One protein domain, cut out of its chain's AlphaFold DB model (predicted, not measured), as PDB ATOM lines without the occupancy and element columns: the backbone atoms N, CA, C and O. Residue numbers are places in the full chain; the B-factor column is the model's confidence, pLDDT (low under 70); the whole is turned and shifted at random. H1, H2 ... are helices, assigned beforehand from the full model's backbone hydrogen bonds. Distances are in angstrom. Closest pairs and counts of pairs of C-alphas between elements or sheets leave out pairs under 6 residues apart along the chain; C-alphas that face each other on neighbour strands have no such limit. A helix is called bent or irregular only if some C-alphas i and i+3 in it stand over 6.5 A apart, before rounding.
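AT A GLANCE: This is residues 118 to 174 of the 174 residues of the protein "Diadenosine tetraphosphatase" of Actinobacillus equuli (UniProt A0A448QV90). A small body made largely of loops, with two short helices, H1 and H2, among them, sends out one longer helix, H3, which sticks out with residues 164 to 174 as a free arm at one end. A loop of residues 118 to 133 opens the printed part, and a second loop, residues 141 to 152, joins H1 to H2 at the end of the body away from the arm. The printed part has 57 residues with three named helices, H1, H2 and H3 in that order, and no named strand; the class is all helix, though under half of the residues, 24 of 57, are in named elements. It is loose, with a radius of gyration of the C-alphas of 12.9 A, and elongated, spanning 45 by 23 by 17 A, with the arm adding to the length.

HOW THE PARTS SIT: Residues 118 to 133 hold no named element, and their C-alphas lie 4 to 15 A from the mean of the C-alphas. H1, residues 134 to 140, touches no helix. Residues 141 to 152, a long link, lead to H2, residues 153 to 157; H1 and H2 are apart. A tight link of 3 residues leads to H3, residues 161 to 172, yet H2 and H3 are apart. H1 and H3 are only just apart, with their closest C-alphas 8.5 A from each other. In the backbone, the O i to N i+4 pairs within hydrogen-bond range are 2 of 3 in H1, 0 of 1 in H2 and 1 of 8 in H3; the O i to N i+3 pairs within range are 1 of 2 in H2 and 4 of 9 in H3.

IN THESE COORDINATES: H1 begins at C-alpha 134, at (109.297, 0.992, 11.129), and is 10.5 A long from first to last C-alpha. H2 is 8.2 A long and only just irregular: C-alphas 154 and 157 are 6.6 A apart. H3, the longest helix, runs 18.9 A from C-alpha 161 at (103.521, -1.506, 3.726) to C-alpha 172 at (87.878, -12.032, 4.561). H3 is neither bent nor irregular, but only just: C-alphas 163 and 166 are 6.3 A apart.

THE WHOLE: The two C-alphas farthest apart are those of Glu 144, in the long link, and Phe 174, the chain's last residue, at 45.5 A. Without residues 164 to 174, which stand free, the body has 46 residues spanning 31 by 17 by 16 A. The printed part has no cut. The mean pLDDT of the printed part is 88.1; residues 166 to 174 of the model are under 70, and the mean of H3 is 68.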
ATOM      1  N   PHE A 118     103.319   8.716   1.630       97.38
ATOM      2  CA  PHE A 118     104.307   7.862   0.975       97.38
ATOM      3  C   PHE A 118     105.608   8.630   0.740       97.38
ATOM      4  O   PHE A 118     105.617   9.797   0.341       97.38
ATOM      5  N   ARG A 119     106.747   7.977   0.965       96.25
ATOM      6  CA  ARG A 119     108.067   8.586   0.753       96.25
ATOM      7  C   ARG A 119     108.919   7.628  -0.051       96.25
ATOM      8  O   ARG A 119     109.120   6.509   0.391       96.25
ATOM      9  N   GLY A 120     109.492   8.081  -1.166       94.69
ATOM     10  CA  GLY A 120     110.284   7.218  -2.058       94.69
ATOM     11  C   GLY A 120     111.426   6.457  -1.370       94.69
ATOM     12  O   GLY A 120     111.676   5.308  -1.704       94.69
ATOM     13  N   HIS A 121     112.051   7.046  -0.345       92.12
ATOM     14  CA  HIS A 121     113.098   6.398   0.460       92.12
ATOM     15  C   HIS A 121     112.584   5.290   1.401       92.12
ATOM     16  O   HIS A 121     113.384   4.633   2.057       92.12
ATOM     17  N   ILE A 122     111.267   5.105   1.501       96.25
ATOM     18  CA  ILE A 122     110.600   4.046   2.266       96.25
ATOM     19  C   ILE A 122     109.802   3.176   1.307       96.25
ATOM     20  O   ILE A 122     110.107   2.003   1.118       96.25
ATOM     21  N   TRP A 123     108.788   3.767   0.685       96.38
ATOM     22  CA  TRP A 123     107.883   3.105  -0.229       96.38
ATOM     23  C   TRP A 123     107.083   4.142  -1.022       96.38
ATOM     24  O   TRP A 123     106.543   5.097  -0.460       96.38
ATOM     25  N   MET A 124     107.010   3.941  -2.336       96.19
ATOM     26  CA  MET A 124     106.129   4.678  -3.238       96.19
ATOM     27  C   MET A 124     105.385   3.658  -4.109       96.19
ATOM     28  O   MET A 124     105.971   3.169  -5.078       96.19
ATOM     29  N   PRO A 125     104.141   3.287  -3.759       92.38
ATOM     30  CA  PRO A 125     103.358   2.346  -4.550       92.38
ATOM     31  C   PRO A 125     103.229   2.795  -6.019       92.38
ATOM     32  O   PRO A 125     103.145   3.995  -6.277       92.38
ATOM     33  N   PRO A 126     103.197   1.862  -6.988       93.12
ATOM     34  CA  PRO A 126     103.221   0.404  -6.829       93.12
ATOM     35  C   PRO A 126     104.636  -0.196  -6.718       93.12
ATOM     36  O   PRO A 126     104.781  -1.416  -6.768       93.12
ATOM     37  N   ASN A 127     105.687   0.621  -6.584       94.50
ATOM     38  CA  ASN A 127     107.060   0.118  -6.541       94.50
ATOM     39  C   ASN A 127     107.308  -0.761  -5.307       94.50
ATOM     40  O   ASN A 127     106.641  -0.631  -4.273       94.50
ATOM     41  N   ARG A 128     108.320  -1.632  -5.404       94.75
ATOM     42  CA  ARG A 128     108.774  -2.442  -4.270       94.75
ATOM     43  C   ARG A 128     109.197  -1.521  -3.109       94.75
ATOM     44  O   ARG A 128     109.926  -0.559  -3.354       94.75
ATOM     45  N   PRO A 129     108.766  -1.789  -1.863       96.62
ATOM     46  CA  PRO A 129     109.214  -1.021  -0.708       96.62
ATOM     47  C   PRO A 129     110.710  -1.230  -0.449       96.62
ATOM     48  O   PRO A 129     111.208  -2.353  -0.539       96.62
ATOM     49  N   MET A 130     111.402  -0.149  -0.089       97.38
ATOM     50  CA  MET A 130     112.757  -0.179   0.472       97.38
ATOM     51  C   MET A 130     112.720  -0.722   1.902       97.38
ATOM     52  O   MET A 130     113.543  -1.551   2.273       97.38
ATOM     53  N   PHE A 131     111.721  -0.290   2.679       97.81
ATOM     54  CA  PHE A 131     111.498  -0.725   4.054       97.81
ATOM     55  C   PHE A 131     110.040  -1.135   4.240       97.81
ATOM     56  O   PHE A 131     109.124  -0.441   3.799       97.81
ATOM     57  N   PHE A 132     109.838  -2.284   4.877       95.94
ATOM     58  CA  PHE A 132     108.518  -2.893   5.038       95.94
ATOM     59  C   PHE A 132     107.734  -2.309   6.218       95.94
ATOM     60  O   PHE A 132     106.531  -2.099   6.104       95.94
ATOM     61  N   ASP A 133     108.424  -2.027   7.321       96.69
ATOM     62  CA  ASP A 133     107.849  -1.516   8.561       96.69
ATOM     63  C   ASP A 133     108.848  -0.572   9.275       96.69
ATOM     64  O   ASP A 133     110.014  -0.453   8.857       96.69
ATOM     65  N   PRO A 134     108.424   0.116  10.354       96.81
ATOM     66  CA  PRO A 134     109.297   0.992  11.129       96.81
ATOM     67  C   PRO A 134     110.537   0.316  11.731       96.81
ATOM     68  O   PRO A 134     111.581   0.963  11.832       96.81
ATOM     69  N   ILE A 135     110.446  -0.954  12.140       96.81
ATOM     70  CA  ILE A 135     111.556  -1.698  12.756       96.81
ATOM     71  C   ILE A 135     112.621  -1.970  11.696       96.81
ATOM     72  O   ILE A 135     113.796  -1.675  11.920       96.81
ATOM     73  N   HIS A 136     112.203  -2.442  10.521       97.12
ATOM     74  CA  HIS A 136     113.059  -2.641   9.361       97.12
ATOM     75  C   HIS A 136     113.781  -1.335   9.003       97.12
ATOM     76  O   HIS A 136     115.001  -1.339   8.883       97.12
ATOM     77  N   TYR A 137     113.090  -0.192   8.926       97.75
ATOM     78  CA  TYR A 137     113.770   1.091   8.696       97.75
ATOM     79  C   TYR A 137     114.844   1.384   9.757       97.75
ATOM     80  O   TYR A 137     115.963   1.774   9.422       97.75
ATOM     81  N   CYS A 138     114.522   1.195  11.041       96.88
ATOM     82  CA  CYS A 138     115.442   1.505  12.137       96.88
ATOM     83  C   CYS A 138     116.712   0.642  12.123       96.88
ATOM     84  O   CYS A 138     117.761   1.144  12.511       96.88
ATOM     85  N   GLN A 139     116.656  -0.603  11.634       96.06
ATOM     86  CA  GLN A 139     117.831  -1.485  11.524       96.06
ATOM     87  C   GLN A 139     118.924  -0.937  10.593       96.06
ATOM     88  O   GLN A 139     120.100  -1.228  10.793       96.06
ATOM     89  N   TYR A 140     118.541  -0.142   9.590       95.31
ATOM     90  CA  TYR A 140     119.458   0.465   8.618       95.31
ATOM     91  C   TYR A 140     119.648   1.971   8.850       95.31
ATOM     92  O   TYR A 140     120.382   2.636   8.116       95.31
ATOM     93  N   CYS A 141     118.971   2.534   9.852       94.50
ATOM     94  CA  CYS A 141     119.058   3.945  10.182       94.50
ATOM     95  C   CYS A 141     120.270   4.192  11.095       94.50
ATOM     96  O   CYS A 141     120.387   3.530  12.125       94.50
ATOM     97  N   PRO A 142     121.135   5.177  10.787       94.38
ATOM     98  CA  PRO A 142     122.196   5.585  11.702       94.38
ATOM     99  C   PRO A 142     121.639   5.954  13.083       94.38
ATOM    100  O   PRO A 142     120.588   6.604  13.176       94.38
ATOM    101  N   GLN A 143     122.338   5.548  14.146       92.25
ATOM    102  CA  GLN A 143     121.861   5.665  15.527       92.25
ATOM    103  C   GLN A 143     121.588   7.122  15.927       92.25
ATOM    104  O   GLN A 143     120.633   7.401  16.644       92.25
ATOM    105  N   GLU A 144     122.370   8.071  15.418       94.62
ATOM    106  CA  GLU A 144     122.210   9.506  15.655       94.62
ATOM    107  C   GLU A 144     120.924  10.095  15.053       94.62
ATOM    108  O   GLU A 144     120.486  11.174  15.452       94.62
ATOM    109  N   ARG A 145     120.298   9.396  14.096       94.31
ATOM    110  CA  ARG A 145     119.013   9.793  13.499       94.31
ATOM    111  C   ARG A 145     117.814   9.157  14.201       94.31
ATOM    112  O   ARG A 145     116.688   9.607  13.976       94.31
ATOM    113  N   ILE A 146     118.036   8.136  15.029       95.69
ATOM    114  CA  ILE A 146     116.986   7.506  15.832       95.69
ATOM    115  C   ILE A 146     116.464   8.533  16.830       95.69
ATOM    116  O   ILE A 146     117.192   9.059  17.668       95.69
ATOM    117  N   TRP A 147     115.168   8.819  16.747       97.62
ATOM    118  CA  TRP A 147     114.525   9.806  17.602       97.62
ATOM    119  C   TRP A 147     113.625   9.095  18.603       97.62
ATOM    120  O   TRP A 147     112.709   8.374  18.204       97.62
ATOM    121  N   ARG A 148     113.896   9.278  19.904       96.25
ATOM    122  CA  ARG A 148     113.156   8.658  21.023       96.25
ATOM    123  C   ARG A 148     112.925   7.149  20.823       96.25
ATOM    124  O   ARG A 148     111.797   6.668  20.895       96.25
ATOM    125  N   GLY A 149     113.998   6.420  20.504       92.88
ATOM    126  CA  GLY A 149     113.978   4.956  20.391       92.88
ATOM    127  C   GLY A 149     113.194   4.393  19.200       92.88
ATOM    128  O   GLY A 149     112.824   3.226  19.222       92.88
ATOM    129  N   GLY A 150     112.917   5.198  18.172       95.06
ATOM    130  CA  GLY A 150     112.260   4.723  16.953       95.06
ATOM    131  C   GLY A 150     112.598   5.580  15.740       95.06
ATOM    132  O   GLY A 150     113.669   6.184  15.668       95.06
ATOM    133  N   LEU A 151     111.659   5.659  14.796       97.44
ATOM    134  CA  LEU A 151     111.850   6.405  13.554       97.44
ATOM    135  C   LEU A 151     112.327   7.844  13.805       97.44
ATOM    136  O   LEU A 151     111.832   8.490  14.743       97.44
ATOM    137  N   PRO A 152     113.199   8.385  12.927       97.50
ATOM    138  CA  PRO A 152     113.460   9.817  12.878       97.50
ATOM    139  C   PRO A 152     112.140  10.584  12.839       97.50
ATOM    140  O   PRO A 152     111.186  10.137  12.200       97.50
ATOM    141  N   LEU A 153     112.083  11.751  13.480       97.50
ATOM    142  CA  LEU A 153     110.841  12.508  13.663       97.50
ATOM    143  C   LEU A 153     110.038  12.678  12.358       97.50
ATOM    144  O   LEU A 153     108.860  12.344  12.306       97.50
ATOM    145  N   ARG A 154     110.695  13.073  11.258       95.81
ATOM    146  CA  ARG A 154     110.077  13.207   9.921       95.81
ATOM    147  C   ARG A 154     109.382  11.931   9.428       95.81
ATOM    148  O   ARG A 154     108.431  12.006   8.648       95.81
ATOM    149  N   HIS A 155     109.898  10.770   9.817       97.12
ATOM    150  CA  HIS A 155     109.407   9.476   9.369       97.12
ATOM    151  C   HIS A 155     108.287   8.910  10.237       97.12
ATOM    152  O   HIS A 155     107.646   7.961   9.802       97.12
ATOM    153  N   ARG A 156     107.962   9.545  11.370       97.19
ATOM    154  CA  ARG A 156     106.818   9.173  12.221       97.19
ATOM    155  C   ARG A 156     105.458   9.248  11.513       97.19
ATOM    156  O   ARG A 156     104.507   8.654  11.996       97.19
ATOM    157  N   THR A 157     105.392   9.948  10.383       97.62
ATOM    158  CA  THR A 157     104.203  10.118   9.527       97.62
ATOM    159  C   THR A 157     104.404   9.525   8.130       97.62
ATOM    160  O   THR A 157     103.758   9.934   7.166       97.62
ATOM    161  N   SER A 158     105.374   8.619   7.965       97.81
ATOM    162  CA  SER A 158     105.552   7.906   6.693       97.81
ATOM    163  C   SER A 158     104.679   6.668   6.672       97.81
ATOM    164  O   SER A 158     104.631   5.957   7.668       97.81
ATOM    165  N   ILE A 159     104.059   6.402   5.527       97.31
ATOM    166  CA  ILE A 159     103.283   5.180   5.327       97.31
ATOM    167  C   ILE A 159     104.228   4.049   4.922       97.31
ATOM    168  O   ILE A 159     104.971   4.159   3.939       97.31
ATOM    169  N   PHE A 160     104.162   2.957   5.673       96.69
ATOM    170  CA  PHE A 160     104.840   1.696   5.421       96.69
ATOM    171  C   PHE A 160     103.858   0.656   4.856       96.69
ATOM    172  O   PHE A 160     102.654   0.734   5.106       96.69
ATOM    173  N   PRO A 161     104.341  -0.356   4.113       95.50
ATOM    174  CA  PRO A 161     103.521  -1.506   3.726       95.50
ATOM    175  C   PRO A 161     102.755  -2.145   4.889       95.50
ATOM    176  O   PRO A 161     101.572  -2.463   4.734       95.50
ATOM    177  N   SER A 162     103.395  -2.266   6.059       94.44
ATOM    178  CA  SER A 162     102.784  -2.809   7.278       94.44
ATOM    179  C   SER A 162     101.489  -2.101   7.689       94.44
ATOM    180  O   SER A 162     100.588  -2.750   8.216       94.44
ATOM    181  N   ASP A 163     101.360  -0.800   7.407       93.19
ATOM    182  CA  ASP A 163     100.189  -0.001   7.797       93.19
ATOM    183  C   ASP A 163      98.936  -0.390   6.999       93.19
ATOM    184  O   ASP A 163      97.811  -0.233   7.472       93.19
ATOM    185  N   ILE A 164      99.122  -0.921   5.786       87.88
ATOM    186  CA  ILE A 164      98.036  -1.292   4.869       87.88
ATOM    187  C   ILE A 164      97.760  -2.801   4.919       87.88
ATOM    188  O   ILE A 164      96.635  -3.241   4.674       87.88
ATOM    189  N   GLU A 165      98.758  -3.631   5.241       83.19
ATOM    190  CA  GLU A 165      98.564  -5.085   5.329       83.19
ATOM    191  C   GLU A 165      97.582  -5.504   6.422       83.19
ATOM    192  O   GLU A 165      96.792  -6.425   6.191       83.19
ATOM    193  N   GLY A 166      97.530  -4.777   7.542       66.38
ATOM    194  CA  GLY A 166      96.532  -5.011   8.592       66.38
ATOM    195  C   GLY A 166      95.085  -4.970   8.083       66.38
ATOM    196  O   GLY A 166      94.201  -5.600   8.659       66.38
ATOM    197  N   TRP A 167      94.829  -4.291   6.960       67.50
ATOM    198  CA  TRP A 167      93.497  -4.167   6.359       67.50
ATOM    199  C   TRP A 167      93.194  -5.216   5.296       67.50
ATOM    200  O   TRP A 167      92.044  -5.382   4.895       67.50
ATOM    201  N   LYS A 168      94.205  -5.941   4.812       55.84
ATOM    202  CA  LYS A 168      93.976  -7.057   3.888       55.84
ATOM    203  C   LYS A 168      93.340  -8.244   4.612       55.84
ATOM    204  O   LYS A 168      92.528  -8.941   4.014       55.84
ATOM    205  N   ILE A 169      93.645  -8.421   5.900       49.81
ATOM    206  CA  ILE A 169      93.097  -9.498   6.739       49.81
ATOM    207  C   ILE A 169      91.601  -9.273   7.030       49.81
ATOM    208  O   ILE A 169      90.828 -10.226   7.062       49.81
ATOM    209  N   SER A 170      91.144  -8.022   7.153       48.59
ATOM    210  CA  SER A 170      89.731  -7.710   7.425       48.59
ATOM    211  C   SER A 170      88.801  -7.857   6.212       48.59
ATOM    212  O   SER A 170      87.583  -7.845   6.375       48.59
ATOM    213  N   ARG A 171      89.341  -8.049   4.999       44.12
ATOM    214  CA  ARG A 171      88.550  -8.300   3.779       44.12
ATOM    215  C   ARG A 171      88.030  -9.737   3.649       44.12
ATOM    216  O   ARG A 171      87.291 -10.004   2.712       44.12
ATOM    217  N   GLN A 172      88.390 -10.650   4.555       34.38
ATOM    218  CA  GLN A 172      87.878 -12.032   4.561       34.38
ATOM    219  C   GLN A 172      86.590 -12.229   5.384       34.38
ATOM    220  O   GLN A 172      86.124 -13.357   5.499       34.38
ATOM    221  N   ILE A 173      86.011 -11.163   5.951       36.91
ATOM    222  CA  ILE A 173      84.814 -11.239   6.818       36.91
ATOM    223  C   ILE A 173      83.666 -10.348   6.291       36.91
ATOM    224  O   ILE A 173      82.820  -9.894   7.054       36.91
ATOM    225  N   PHE A 174      83.616 -10.094   4.982       37.69
ATOM    226  CA  PHE A 174      82.436  -9.531   4.313       37.69
ATOM    227  C   PHE A 174      82.014 -10.427   3.156       37.69
ATOM    228  O   PHE A 174      82.917 -10.849   2.398       37.69
TER     229      PHE A 174